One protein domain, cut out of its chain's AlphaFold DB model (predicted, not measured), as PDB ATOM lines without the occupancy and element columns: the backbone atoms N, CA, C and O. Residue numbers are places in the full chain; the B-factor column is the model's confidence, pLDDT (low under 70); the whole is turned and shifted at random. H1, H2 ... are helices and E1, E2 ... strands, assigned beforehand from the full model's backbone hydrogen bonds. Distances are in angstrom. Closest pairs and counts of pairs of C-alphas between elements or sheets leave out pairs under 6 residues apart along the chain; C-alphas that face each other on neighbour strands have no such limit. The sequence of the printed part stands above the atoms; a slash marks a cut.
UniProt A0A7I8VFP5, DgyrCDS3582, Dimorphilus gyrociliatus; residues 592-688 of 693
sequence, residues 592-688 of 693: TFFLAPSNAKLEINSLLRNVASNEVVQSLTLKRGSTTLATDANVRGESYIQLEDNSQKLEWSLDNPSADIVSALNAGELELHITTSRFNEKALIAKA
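This is residues 592 to 688 of the 693 residues of the protein "DgyrCDS3582" of Dimorphilus gyrociliatus (UniProt A0A7I8VFP5). Two antiparallel sheets lie face to face as a sandwich, one of four strands and one of three, their strands crossed, with the short helix H1 capping one end of it. The long link from E4 to E5 passes from the larger sheet to the smaller one. The printed part has 97 residues, with seven named strands and one named helix in the order E1, E2, E3, E4, E5, H1, E6, E7; the sheets run E4, E3, E6, E7 and E1, E2, E5. The class is mostly strand, and the whole is compact, with a radius of gyration of the C-alphas of 13.7 A and spans of 38 by 29 by 21 A.

E1 is residues 592 to 596, 12.7 A long, and begins at C-alpha 592 at (33.240, -20.478, -25.056). E2, residues 601 to 609, is 26.3 A long. E3, residues 617 to 624, measures 20.8 A, and E4, residues 627 to 632, 15.0 A. E5, residues 647 to 655, is 26.5 A long and begins at C-alpha 647 at (41.650, -34.409, -25.450). H1 is residues 659 to 667, 12.1 A. E6, residues 671 to 676, measures 16.3 A, and E7, residues 684 to 687, 10.3 A, ending at C-alpha 687 at (35.180, -17.608, -34.258).

E1 and E2 are a hairpin, with N 594 and O 603 2.8 A apart. E2 and E5 are antiparallel at 168 degrees, with N 604 and O 652 2.7 A apart. In the other sheet, which is strongly twisted, E3 and E4 are a hairpin, with N 622 and O 630 2.8 A apart. E3 and E6 are antiparallel at 160 degrees, with N 621 and O 673 2.8 A apart. E6 and E7 are a hairpin, with N 672 and O 686 2.7 A apart. In the sandwich, two sheets face to face, the facing parts are 9.9 A centre to centre and the strands cross at 56 degrees. E3 and E5 are near each other, with 5 pairs of C-alphas within 10 A. H1 is on the four-stranded sheet at a height of 9.5 A, over E3 and across the strands at 73 degrees on the local plane; its closest C-alphas to E4 are those of Ile 661 and Leu 629, 6.5 A apart. It only grazes the sheet E1, E2, E5. In H1 every O i to N i+4 pair is within hydrogen-bond range.

The C-alphas farthest apart are those of Glu 644 and Ala 659, 40.5 A. The printed part has no cut. The one long link is E4 to E5, 14 residues. Mean pLDDT of the printed part is 78.3; residues 597 to 599, 609 and 634 to 646 are under 70.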
ATOM      1  N   THR A 592      34.178 -21.424 -25.672       71.06
ATOM      2  CA  THR A 592      33.240 -20.478 -25.056       71.06
ATOM      3  C   THR A 592      33.969 -19.197 -24.680       71.06
ATOM      4  O   THR A 592      35.107 -19.243 -24.225       71.06
ATOM      5  N   PHE A 593      33.302 -18.059 -24.880       74.94
ATOM      6  CA  PHE A 593      33.768 -16.733 -24.482       74.94
ATOM      7  C   PHE A 593      32.784 -16.178 -23.450       74.94
ATOM      8  O   PHE A 593      31.608 -15.978 -23.757       74.94
ATOM      9  N   PHE A 594      33.247 -15.938 -22.228       73.88
ATOM     10  CA  PHE A 594      32.442 -15.451 -21.114       73.88
ATOM     11  C   PHE A 594      32.957 -14.092 -20.650       73.88
ATOM     12  O   PHE A 594      34.040 -13.997 -20.086       73.88
ATOM     13  N   LEU A 595      32.188 -13.030 -20.892       76.25
ATOM     14  CA  LEU A 595      32.521 -11.683 -20.430       76.25
ATOM     15  C   LEU A 595      31.714 -11.356 -19.166       76.25
ATOM     16  O   LEU A 595      30.522 -11.066 -19.252       76.25
ATOM     17  N   ALA A 596      32.365 -11.388 -18.002       70.06
ATOM     18  CA  ALA A 596      31.757 -11.064 -16.715       70.06
ATOM     19  C   ALA A 596      31.568  -9.537 -16.566       70.06
ATOM     20  O   ALA A 596      32.570  -8.816 -16.493       70.06
ATOM     21  N   PRO A 597      30.326  -9.015 -16.461       52.56
ATOM     22  CA  PRO A 597      30.080  -7.572 -16.383       52.56
ATOM     23  C   PRO A 597      30.625  -6.927 -15.105       52.56
ATOM     24  O   PRO A 597      31.086  -5.791 -15.136       52.56
ATOM     25  N   SER A 598      30.577  -7.645 -13.980       50.97
ATOM     26  CA  SER A 598      30.924  -7.101 -12.662       50.97
ATOM     27  C   SER A 598      32.430  -6.929 -12.451       50.97
ATOM     28  O   SER A 598      32.837  -6.096 -11.649       50.97
ATOM     29  N   ASN A 599      33.251  -7.705 -13.170       57.66
ATOM     30  CA  ASN A 599      34.690  -7.815 -12.907       57.66
ATOM     31  C   ASN A 599      35.548  -7.478 -14.136       57.66
ATOM     32  O   ASN A 599      36.760  -7.655 -14.083       57.66
ATOM     33  N   ALA A 600      34.924  -7.051 -15.244       78.44
ATOM     34  CA  ALA A 600      35.583  -6.826 -16.528       78.44
ATOM     35  C   ALA A 600      36.533  -7.982 -16.892       78.44
ATOM     36  O   ALA A 600      37.683  -7.751 -17.224       78.44
ATOM     37  N   LYS A 601      36.090  -9.236 -16.782       83.44
ATOM     38  CA  LYS A 601      36.932 -10.413 -17.043       83.44
ATOM     39  C   LYS A 601      36.381 -11.180 -18.234       83.44
ATOM     40  O   LYS A 601      35.192 -11.487 -18.247       83.44
ATOM     41  N   LEU A 602      37.225 -11.472 -19.223       83.75
ATOM     42  CA  LEU A 602      36.897 -12.366 -20.332       83.75
ATOM     43  C   LEU A 602      37.514 -13.739 -20.062       83.75
ATOM     44  O   LEU A 602      38.732 -13.875 -20.069       83.75
ATOM     45  N   GLU A 603      36.685 -14.749 -19.839       83.38
ATOM     46  CA  GLU A 603      37.096 -16.143 -19.686       83.38
ATOM     47  C   GLU A 603      36.853 -16.901 -20.988       83.38
ATOM     48  O   GLU A 603      35.794 -16.803 -21.606       83.38
ATOM     49  N   ILE A 604      37.854 -17.652 -21.417       83.12
ATOM     50  CA  ILE A 604      37.872 -18.407 -22.657       83.12
ATOM     51  C   ILE A 604      38.162 -19.850 -22.292       83.12
ATOM     52  O   ILE A 604      39.220 -20.157 -21.745       83.12
ATOM     53  N   ASN A 605      37.232 -20.740 -22.610       80.19
ATOM     54  CA  ASN A 605      37.424 -22.172 -22.414       80.19
ATOM     55  C   ASN A 605      37.376 -22.849 -23.774       80.19
ATOM     56  O   ASN A 605      36.431 -22.621 -24.520       80.19
ATOM     57  N   SER A 606      38.367 -23.671 -24.102       80.75
ATOM     58  CA  SER A 606      38.417 -24.431 -25.352       80.75
ATOM     59  C   SER A 606      38.766 -25.891 -25.082       80.75
ATOM     60  O   SER A 606      39.547 -26.191 -24.181       80.75
ATOM     61  N   LEU A 607      38.191 -26.812 -25.853       77.75
ATOM     62  CA  LEU A 607      38.513 -28.237 -25.782       77.75
ATOM     63  C   LEU A 607      39.123 -28.705 -27.106       77.75
ATOM     64  O   LEU A 607      38.433 -28.780 -28.123       77.75
ATOM     65  N   LEU A 608      40.403 -29.070 -27.079       72.44
ATOM     66  CA  LEU A 608      41.076 -29.746 -28.185       72.44
ATOM     67  C   LEU A 608      40.846 -31.257 -28.095       72.44
ATOM     68  O   LEU A 608      40.926 -31.816 -27.003       72.44
ATOM     69  N   ARG A 609      40.580 -31.948 -29.211       69.06
ATOM     70  CA  ARG A 609      40.439 -33.419 -29.246       69.06
ATOM     71  C   ARG A 609      41.322 -34.031 -30.335       69.06
ATOM     72  O   ARG A 609      41.632 -33.350 -31.303       69.06
ATOM     73  N   ASN A 610      41.689 -35.306 -30.189       71.62
ATOM     74  CA  ASN A 610      42.686 -36.013 -31.015       71.62
ATOM     75  C   ASN A 610      44.110 -35.411 -30.920       71.62
ATOM     76  O   ASN A 610      44.925 -35.526 -31.838       71.62
ATOM     77  N   VAL A 611      44.415 -34.776 -29.788       71.12
ATOM     78  CA  VAL A 611      45.732 -34.204 -29.477       71.12
ATOM     79  C   VAL A 611      46.721 -35.352 -29.275       71.12
ATOM     80  O   VAL A 611      46.427 -36.299 -28.547       71.12
ATOM     81  N   ALA A 612      47.886 -35.311 -29.925       74.00
ATOM     82  CA  ALA A 612      48.908 -36.336 -29.689       74.00
ATOM     83  C   ALA A 612      49.282 -36.388 -28.199       74.00
ATOM     84  O   ALA A 612      49.334 -35.355 -27.538       74.00
ATOM     85  N   SER A 613      49.653 -37.559 -27.677       74.88
ATOM     86  CA  SER A 613      50.086 -37.696 -26.275       74.88
ATOM     87  C   SER A 613      51.301 -36.827 -25.905       74.88
ATOM     88  O   SER A 613      51.542 -36.578 -24.727       74.88
ATOM     89  N   ASN A 614      52.058 -36.357 -26.899       80.50
ATOM     90  CA  ASN A 614      53.199 -35.455 -26.759       80.50
ATOM     91  C   ASN A 614      52.967 -34.060 -27.373       80.50
ATOM     92  O   ASN A 614      53.924 -33.297 -27.523       80.50
ATOM     93  N   GLU A 615      51.743 -33.735 -27.786       81.38
ATOM     94  CA  GLU A 615      51.424 -32.447 -28.390       81.38
ATOM     95  C   GLU A 615      51.222 -31.382 -27.303       81.38
ATOM     96  O   GLU A 615      50.506 -31.583 -26.324       81.38
ATOM     97  N   VAL A 616      51.904 -30.247 -27.461       83.31
ATOM     98  CA  VAL A 616      51.922 -29.152 -26.482       83.31
ATOM     99  C   VAL A 616      51.292 -27.921 -27.115       83.31
ATOM    100  O   VAL A 616      51.717 -27.509 -28.193       83.31
ATOM    101  N   VAL A 617      50.309 -27.304 -26.454       84.75
ATOM    102  CA  VAL A 617      49.804 -25.984 -26.865       84.75
ATOM    103  C   VAL A 617      50.905 -24.950 -26.666       84.75
ATOM    104  O   VAL A 617      51.414 -24.777 -25.563       84.75
ATOM    105  N   GLN A 618      51.294 -24.291 -27.754       86.19
ATOM    106  CA  GLN A 618      52.381 -23.317 -27.778       86.19
ATOM    107  C   GLN A 618      51.880 -21.903 -27.482       86.19
ATOM    108  O   GLN A 618      52.565 -21.145 -26.802       86.19
ATOM    109  N   SER A 619      50.699 -21.533 -27.989       89.62
ATOM    110  CA  SER A 619      50.079 -20.244 -27.670       89.62
ATOM    111  C   SER A 619      48.581 -20.208 -27.963       89.62
ATOM    112  O   SER A 619      48.093 -20.885 -28.878       89.62
ATOM    113  N   LEU A 620      47.881 -19.354 -27.212       90.50
ATOM    114  CA  LEU A 620      46.532 -18.875 -27.504       90.50
ATOM    115  C   LEU A 620      46.595 -17.410 -27.921       90.50
ATOM    116  O   LEU A 620      47.195 -16.589 -27.231       90.50
ATOM    117  N   THR A 621      45.979 -17.067 -29.047       92.38
ATOM    118  CA  THR A 621      45.981 -15.698 -29.569       92.38
ATOM    119  C   THR A 621      44.573 -15.263 -29.950       92.38
ATOM    120  O   THR A 621      43.960 -15.869 -30.820       92.38
ATOM    121  N   LEU A 622      44.067 -14.188 -29.349       92.25
ATOM    122  CA  LEU A 622      42.861 -13.513 -29.826       92.25
ATOM    123  C   LEU A 622      43.199 -12.606 -31.006       92.25
ATOM    124  O   LEU A 622      44.113 -11.781 -30.914       92.25
ATOM    125  N   LYS A 623      42.428 -12.700 -32.086       93.50
ATOM    126  CA  LYS A 623      42.554 -11.847 -33.270       93.50
ATOM    127  C   LYS A 623      41.218 -11.252 -33.698       93.50
ATOM    128  O   LYS A 623      40.158 -11.779 -33.380       93.50
ATOM    129  N   ARG A 624      41.299 -10.160 -34.455       93.44
ATOM    130  CA  ARG A 624      40.231  -9.625 -35.311       93.44
ATOM    131  C   ARG A 624      40.831  -9.453 -36.703       93.44
ATOM    132  O   ARG A 624      41.627  -8.535 -36.923       93.44
ATOM    133  N   GLY A 625      40.516 -10.366 -37.619       91.00
ATOM    134  CA  GLY A 625      41.201 -10.457 -38.911       91.00
ATOM    135  C   GLY A 625      42.709 -10.692 -38.739       91.00
ATOM    136  O   GLY A 625      43.128 -11.621 -38.055       91.00
ATOM    137  N   SER A 626      43.545  -9.839 -39.337       90.88
ATOM    138  CA  SER A 626      45.010  -9.924 -39.209       90.88
ATOM    139  C   SER A 626      45.567  -9.301 -37.919       90.88
ATOM    140  O   SER A 626      46.740  -9.509 -37.602       90.88
ATOM    141  N   THR A 627      44.757  -8.552 -37.166       93.19
ATOM    142  CA  THR A 627      45.204  -7.837 -35.966       93.19
ATOM    143  C   THR A 627      45.176  -8.753 -34.751       93.19
ATOM    144  O   THR A 627      44.133  -9.309 -34.411       93.19
ATOM    145  N   THR A 628      46.313  -8.868 -34.061       95.44
ATOM    146  CA  THR A 628      46.408  -9.576 -32.778       95.44
ATOM    147  C   THR A 628      45.957  -8.663 -31.644       95.44
ATOM    148  O   THR A 628      46.479  -7.560 -31.499       95.44
ATOM    149  N   LEU A 629      44.976  -9.117 -30.865       92.31
ATOM    150  CA  LEU A 629      44.371  -8.361 -29.768       92.31
ATOM    151  C   LEU A 629      44.938  -8.761 -28.404       92.31
ATOM    152  O   LEU A 629      45.120  -7.907 -27.542       92.31
ATOM    153  N   ALA A 630      45.220 -10.049 -28.211       93.31
ATOM    154  CA  ALA A 630      45.874 -10.578 -27.019       93.31
ATOM    155  C   ALA A 630      46.576 -11.895 -27.358       93.31
ATOM    156  O   ALA A 630      46.081 -12.657 -28.187       93.31
ATOM    157  N   THR A 631      47.686 -12.187 -26.685       92.00
ATOM    158  CA  THR A 631      48.383 -13.474 -26.787       92.00
ATOM    159  C   THR A 631      48.772 -13.938 -25.398       92.00
ATOM    160  O   THR A 631      49.304 -13.154 -24.614       92.00
ATOM    161  N   ASP A 632      48.559 -15.218 -25.125       84.12
ATOM    162  CA  ASP A 632      49.155 -15.905 -23.992       84.12
ATOM    163  C   ASP A 632      50.058 -17.031 -24.509       84.12
ATOM    164  O   ASP A 632      49.612 -17.990 -25.147       84.12
ATOM    165  N   ALA A 633      51.360 -16.861 -24.280       77.69
ATOM    166  CA  ALA A 633      52.404 -17.816 -24.644       77.69
ATOM    167  C   ALA A 633      52.700 -18.825 -23.519       77.69
ATOM    168  O   ALA A 633      53.506 -19.730 -23.703       77.69
ATOM    169  N   ASN A 634      52.075 -18.664 -22.347       69.69
ATOM    170  CA  ASN A 634      52.313 -19.478 -21.156       69.69
ATOM    171  C   ASN A 634      51.101 -20.335 -20.778       69.69
ATOM    172  O   ASN A 634      51.016 -20.806 -19.641       69.69
ATOM    173  N   VAL A 635      50.179 -20.557 -21.716       67.75
ATOM    174  CA  VAL A 635      48.980 -21.363 -21.480       67.75
ATOM    175  C   VAL A 635      49.398 -22.798 -21.206       67.75
ATOM    176  O   VAL A 635      49.693 -23.582 -22.107       67.75
ATOM    177  N   ARG A 636      49.413 -23.160 -19.925       57.97
ATOM    178  CA  ARG A 636      49.529 -24.551 -19.507       57.97
ATOM    179  C   ARG A 636      48.168 -25.189 -19.719       57.97
ATOM    180  O   ARG A 636      47.310 -25.117 -18.848       57.97
ATOM    181  N   GLY A 637      47.961 -25.787 -20.888       56.16
ATOM    182  CA  GLY A 637      46.826 -26.681 -21.069       56.16
ATOM    183  C   GLY A 637      46.978 -27.832 -20.084       56.16
ATOM    184  O   GLY A 637      47.939 -28.594 -20.194       56.16
ATOM    185  N   GLU A 638      46.073 -27.950 -19.115       55.22
ATOM    186  CA  GLU A 638      46.044 -29.117 -18.243       55.22
ATOM    187  C   GLU A 638      45.748 -30.339 -19.118       55.22
ATOM    188  O   GLU A 638      44.640 -30.533 -19.628       55.22
ATOM    189  N   SER A 639      46.776 -31.152 -19.355       46.97
ATOM    190  CA  SER A 639      46.619 -32.467 -19.958       46.97
ATOM    191  C   SER A 639      45.892 -33.340 -18.942       46.97
ATOM    192  O   SER A 639      46.512 -33.885 -18.027       46.97
ATOM    193  N   TYR A 640      44.570 -33.439 -19.074       47.12
ATOM    194  CA  TYR A 640      43.792 -34.417 -18.328       47.12
ATOM    195  C   TYR A 640      44.205 -35.806 -18.807       47.12
ATOM    196  O   TYR A 640      43.874 -36.240 -19.910       47.12
ATOM    197  N   ILE A 641      44.996 -36.481 -17.978       38.84
ATOM    198  CA  ILE A 641      45.353 -37.883 -18.158       38.84
ATOM    199  C   ILE A 641      44.045 -38.692 -18.137       38.84
ATOM    200  O   ILE A 641      43.319 -38.669 -17.149       38.84
ATOM    201  N   GLN A 642      43.791 -39.397 -19.244       37.91
ATOM    202  CA  GLN A 642      42.744 -40.408 -19.445       37.91
ATOM    203  C   GLN A 642      41.281 -39.927 -19.387       37.91
ATOM    204  O   GLN A 642      40.487 -40.366 -18.563       37.91
ATOM    205  N   LEU A 643      40.880 -39.127 -20.374       42.25
ATOM    206  CA  LEU A 643      39.620 -39.422 -21.068       42.25
ATOM    207  C   LEU A 643      39.992 -40.266 -22.295       42.25
ATOM    208  O   LEU A 643      41.014 -39.978 -22.916       42.25
ATOM    209  N   GLU A 644      39.213 -41.298 -22.630       50.91
ATOM    210  CA  GLU A 644      39.502 -42.345 -23.644       50.91
ATOM    211  C   GLU A 644      39.751 -41.822 -25.088       50.91
ATOM    212  O   GLU A 644      39.980 -42.599 -26.008       50.91
ATOM    213  N   ASP A 645      39.789 -40.499 -25.277       53.78
ATOM    214  CA  ASP A 645      39.643 -39.771 -26.537       53.78
ATOM    215  C   ASP A 645      40.773 -38.759 -26.858       53.78
ATOM    216  O   ASP A 645      40.595 -37.916 -27.746       53.78
ATOM    217  N   ASN A 646      41.916 -38.783 -26.151       66.06
ATOM    218  CA  ASN A 646      43.074 -37.899 -26.412       66.06
ATOM    219  C   ASN A 646      42.705 -36.393 -26.511       66.06
ATOM    220  O   ASN A 646      42.926 -35.743 -27.537       66.06
ATOM    221  N   SER A 647      42.090 -35.819 -25.470       71.56
ATOM    222  CA  SER A 647      41.650 -34.409 -25.450       71.56
ATOM    223  C   SER A 647      42.410 -33.532 -24.451       71.56
ATOM    224  O   SER A 647      42.743 -33.997 -23.365       71.56
ATOM    225  N   GLN A 648      42.597 -32.247 -24.769       76.31
ATOM    226  CA  GLN A 648      43.229 -31.247 -23.903       76.31
ATOM    227  C   GLN A 648      42.294 -30.052 -23.676       76.31
ATOM    228  O   GLN A 648      41.793 -29.456 -24.632       76.31
ATOM    229  N   LYS A 649      42.053 -29.694 -22.408       79.06
ATOM    230  CA  LYS A 649      41.267 -28.512 -22.035       79.06
ATOM    231  C   LYS A 649      42.187 -27.302 -21.919       79.06
ATOM    232  O   LYS A 649      43.248 -27.380 -21.302       79.06
ATOM    233  N   LEU A 650      41.758 -26.190 -22.496       81.00
ATOM    234  CA  LEU A 650      42.438 -24.906 -22.442       81.00
ATOM    235  C   LEU A 650      41.532 -23.917 -21.725       81.00
ATOM    236  O   LEU A 650      40.392 -23.712 -22.137       81.00
ATOM    237  N   GLU A 651      42.047 -23.313 -20.667       82.44
ATOM    238  CA  GLU A 651      41.390 -22.228 -19.950       82.44
ATOM    239  C   GLU A 651      42.294 -21.007 -20.031       82.44
ATOM    240  O   GLU A 651      43.498 -21.091 -19.787       82.44
ATOM    241  N   TRP A 652      41.717 -19.872 -20.401       89.31
ATOM    242  CA  TRP A 652      42.426 -18.607 -20.461       89.31
ATOM    243  C   TRP A 652      41.519 -17.492 -19.977       89.31
ATOM    244  O   TRP A 652      40.362 -17.407 -20.376       89.31
ATOM    245  N   SER A 653      42.036 -16.622 -19.120       87.25
ATOM    246  CA  SER A 653      41.313 -15.439 -18.679       87.25
ATOM    247  C   SER A 653      42.095 -14.167 -18.939       87.25
ATOM    248  O   SER A 653      43.287 -14.090 -18.653       87.25
ATOM    249  N   LEU A 654      41.383 -13.153 -19.413       87.50
ATOM    250  CA  LEU A 654      41.872 -11.797 -19.587       87.50
ATOM    251  C   LEU A 654      41.139 -10.888 -18.607       87.50
ATOM    252  O   LEU A 654      39.941 -10.638 -18.756       87.50
ATOM    253  N   ASP A 655      41.869 -10.390 -17.617       89.19
ATOM    254  CA  ASP A 655      41.367  -9.359 -16.718       89.19
ATOM    255  C   ASP A 655      41.421  -7.999 -17.424       89.19
ATOM    256  O   ASP A 655      42.435  -7.626 -18.014       89.19
ATOM    257  N   ASN A 656      40.327  -7.248 -17.342       88.25
ATOM    258  CA  ASN A 656      40.113  -5.955 -17.993       88.25
ATOM    259  C   ASN A 656      40.387  -5.991 -19.514       88.25
ATOM    260  O   ASN A 656      41.299  -5.300 -19.982       88.25
ATOM    261  N   PRO A 657      39.626  -6.775 -20.314       87.50
ATOM    262  CA  PRO A 657      39.848  -6.857 -21.751       87.50
ATOM    263  C   PRO A 657      39.687  -5.471 -22.381       87.50
ATOM    264  O   PRO A 657      38.806  -4.694 -22.007       87.50
ATOM    265  N   SER A 658      40.547  -5.156 -23.352       92.62
ATOM    266  CA  SER A 658      40.522  -3.856 -24.021       92.62
ATOM    267  C   SER A 658      39.181  -3.608 -24.722       92.62
ATOM    268  O   SER A 658      38.479  -4.543 -25.124       92.62
ATOM    269  N   ALA A 659      38.840  -2.334 -24.930       89.56
ATOM    270  CA  ALA A 659      37.625  -1.953 -25.652       89.56
ATOM    271  C   ALA A 659      37.555  -2.578 -27.062       89.56
ATOM    272  O   ALA A 659      36.466  -2.913 -27.525       89.56
ATOM    273  N   ASP A 660      38.703  -2.804 -27.712       90.19
ATOM    274  CA  ASP A 660      38.790  -3.496 -29.003       90.19
ATOM    275  C   ASP A 660      38.375  -4.970 -28.923       90.19
ATOM    276  O   ASP A 660      37.662  -5.443 -29.807       90.19
ATOM    277  N   ILE A 661      38.766  -5.693 -27.864       89.88
ATOM    278  CA  ILE A 661      38.356  -7.093 -27.649       89.88
ATOM    279  C   ILE A 661      36.847  -7.165 -27.419       89.88
ATOM    280  O   ILE A 661      36.167  -7.981 -28.036       89.88
ATOM    281  N   VAL A 662      36.314  -6.281 -26.572       85.75
ATOM    282  CA  VAL A 662      34.873  -6.221 -26.285       85.75
ATOM    283  C   VAL A 662      34.081  -5.857 -27.546       85.75
ATOM    284  O   VAL A 662      33.059  -6.474 -27.839       85.75
ATOM    285  N   SER A 663      34.568  -4.895 -28.336       89.12
ATOM    286  CA  SER A 663      33.945  -4.499 -29.603       89.12
ATOM    287  C   SER A 663      33.964  -5.629 -30.636       89.12
ATOM    288  O   SER A 663      32.923  -5.906 -31.233       89.12
ATOM    289  N   ALA A 664      35.099  -6.314 -30.810       86.50
ATOM    290  CA  ALA A 664      35.226  -7.452 -31.720       86.50
ATOM    291  C   ALA A 664      34.320  -8.623 -31.305       86.50
ATOM    292  O   ALA A 664      33.676  -9.237 -32.153       86.50
ATOM    293  N   LEU A 665      34.224  -8.900 -29.999       83.19
ATOM    294  CA  LEU A 665      33.326  -9.918 -29.456       83.19
ATOM    295  C   LEU A 665      31.861  -9.584 -29.768       83.19
ATOM    296  O   LEU A 665      31.141 -10.424 -30.296       83.19
ATOM    297  N   ASN A 666      31.437  -8.341 -29.521       79.81
ATOM    298  CA  ASN A 666      30.075  -7.886 -29.819       79.81
ATOM    299  C   ASN A 666      29.741  -7.970 -31.317       79.81
ATOM    300  O   ASN A 666      28.634  -8.358 -31.692       79.81
ATOM    301  N   ALA A 667      30.701  -7.649 -32.185       83.19
ATOM    302  CA  ALA A 667      30.526  -7.706 -33.633       83.19
ATOM    303  C   ALA A 667      30.554  -9.137 -34.211       83.19
ATOM    304  O   ALA A 667      30.138  -9.328 -35.354       83.19
ATOM    305  N   GLY A 668      30.980 -10.145 -33.437       81.38
ATOM    306  CA  GLY A 668      31.205 -11.508 -33.938       81.38
ATOM    307  C   GLY A 668      32.451 -11.633 -34.810       81.38
ATOM    308  O   GLY A 668      32.498 -12.456 -35.719       81.38
ATOM    309  N   GLU A 669      33.429 -10.763 -34.576       89.81
ATOM    310  CA  GLU A 669      34.679 -10.672 -35.335       89.81
ATOM    311  C   GLU A 669      35.881 -11.204 -34.541       89.81
ATOM    312  O   GLU A 669      37.006 -11.196 -35.042       89.81
ATOM    313  N   LEU A 670      35.667 -11.615 -33.287       88.62
ATOM    314  CA  LEU A 670      36.722 -12.132 -32.422       88.62
ATOM    315  C   LEU A 670      37.051 -13.585 -32.783       88.62
ATOM    316  O   LEU A 670      36.168 -14.439 -32.812       88.62
ATOM    317  N   GLU A 671      38.330 -13.874 -32.993       90.25
ATOM    318  CA  GLU A 671      38.839 -15.206 -33.304       90.25
ATOM    319  C   GLU A 671      39.850 -15.672 -32.247       90.25
ATOM    320  O   GLU A 671      40.769 -14.928 -31.913       90.25
ATOM    321  N   LEU A 672      39.745 -16.905 -31.750       90.25
ATOM    322  CA  LEU A 672      40.771 -17.568 -30.942       90.25
ATOM    323  C   LEU A 672      41.625 -18.465 -31.841       90.25
ATOM    324  O   LEU A 672      41.133 -19.441 -32.397       90.25
ATOM    325  N   HIS A 673      42.905 -18.141 -31.960       90.38
ATOM    326  CA  HIS A 673      43.915 -18.895 -32.695       90.38
ATOM    327  C   HIS A 673      44.717 -19.744 -31.707       90.38
ATOM    328  O   HIS A 673      45.336 -19.208 -30.788       90.38
ATOM    329  N   ILE A 674      44.717 -21.058 -31.904       87.81
ATOM    330  CA  ILE A 674      45.394 -22.037 -31.053       87.81
ATOM    331  C   ILE A 674      46.529 -22.654 -31.862       87.81
ATOM    332  O   ILE A 674      46.290 -23.258 -32.906       87.81
ATOM    333  N   THR A 675      47.762 -22.510 -31.387       87.62
ATOM    334  CA  THR A 675      48.935 -23.161 -31.997       87.62
ATOM    335  C   THR A 675      49.423 -24.274 -31.092       87.62
ATOM    336  O   THR A 675      49.454 -24.129 -29.868       87.62
ATOM    337  N   THR A 676      49.811 -25.392 -31.688       86.88
ATOM    338  CA  THR A 676      50.345 -26.548 -30.965       86.88
ATOM    339  C   THR A 676      51.698 -26.941 -31.543       86.88
ATOM    340  O   THR A 676      52.080 -26.481 -32.615       86.88
ATOM    341  N   SER A 677      52.432 -27.824 -30.871       85.94
ATOM    342  CA  SER A 677      53.693 -28.357 -31.394       85.94
ATOM    343  C   SER A 677      53.534 -29.116 -32.715       85.94
ATOM    344  O   SER A 677      54.508 -29.243 -33.452       85.94
ATOM    345  N   ARG A 678      52.327 -29.613 -33.020       81.00
ATOM    346  CA  ARG A 678      51.978 -30.256 -34.295       81.00
ATOM    347  C   ARG A 678      51.511 -29.238 -35.341       81.00
ATOM    348  O   ARG A 678      51.812 -29.398 -36.518       81.00
ATOM    349  N   PHE A 679      50.808 -28.193 -34.909       78.44
ATOM    350  CA  PHE A 679      50.238 -27.142 -35.751       78.44
ATOM    351  C   PHE A 679      50.852 -25.772 -35.413       78.44
ATOM    352  O   PHE A 679      50.162 -24.832 -35.013       78.44
ATOM    353  N   ASN A 680      52.177 -25.666 -35.531       77.94
ATOM    354  CA  ASN A 680      52.932 -24.458 -35.175       77.94
ATOM    355  C   ASN A 680      52.885 -23.377 -36.275       77.94
ATOM    356  O   ASN A 680      52.949 -22.188 -35.973       77.94
ATOM    357  N   GLU A 681      52.737 -23.776 -37.541       74.12
ATOM    358  CA  GLU A 681      52.646 -22.866 -38.696       74.12
ATOM    359  C   GLU A 681      51.202 -22.540 -39.117       74.12
ATOM    360  O   GLU A 681      50.967 -21.563 -39.830       74.12
ATOM    361  N   LYS A 682      50.217 -23.336 -38.677       75.25
ATOM    362  CA  LYS A 682      48.793 -23.182 -39.019       75.25
ATOM    363  C   LYS A 682      47.947 -23.267 -37.751       75.25
ATOM    364  O   LYS A 682      47.730 -24.354 -37.239       75.25
ATOM    365  N   ALA A 683      47.473 -22.134 -37.239       75.00
ATOM    366  CA  ALA A 683      46.642 -22.125 -36.036       75.00
ATOM    367  C   ALA A 683      45.264 -22.766 -36.286       75.00
ATOM    368  O   ALA A 683      44.666 -22.575 -37.345       75.00
ATOM    369  N   LEU A 684      44.733 -23.458 -35.279       79.69
ATOM    370  CA  LEU A 684      43.316 -23.816 -35.206       79.69
ATOM    371  C   LEU A 684      42.523 -22.558 -34.828       79.69
ATOM    372  O   LEU A 684      42.927 -21.849 -33.907       79.69
ATOM    373  N   ILE A 685      41.415 -22.262 -35.514       79.19
ATOM    374  CA  ILE A 685      40.702 -20.979 -35.372       79.19
ATOM    375  C   ILE A 685      39.282 -21.198 -34.841       79.19
ATOM    376  O   ILE A 685      38.502 -21.890 -35.483       79.19
ATOM    377  N   ALA A 686      38.923 -20.563 -33.718       77.44
ATOM    378  CA  ALA A 686      37.554 -20.457 -33.196       77.44
ATOM    379  C   ALA A 686      36.986 -19.061 -33.427       77.44
ATOM    380  O   ALA A 686      37.586 -18.102 -32.959       77.44
ATOM    381  N   LYS A 687      35.822 -18.919 -34.067       78.06
ATOM    382  CA  LYS A 687      35.180 -17.608 -34.258       78.06
ATOM    383  C   LYS A 687      34.077 -17.393 -33.215       78.06
ATOM    384  O   LYS A 687      33.280 -18.292 -32.948       78.06
ATOM    385  N   ALA A 688      34.025 -16.213 -32.610       74.06
ATOM    386  CA  ALA A 688      32.931 -15.816 -31.733       74.06
ATOM    387  C   ALA A 688      31.710 -15.384 -32.574       74.06
ATOM    388  O   ALA A 688      31.876 -14.688 -33.573       74.06
TER     389      ALA A 688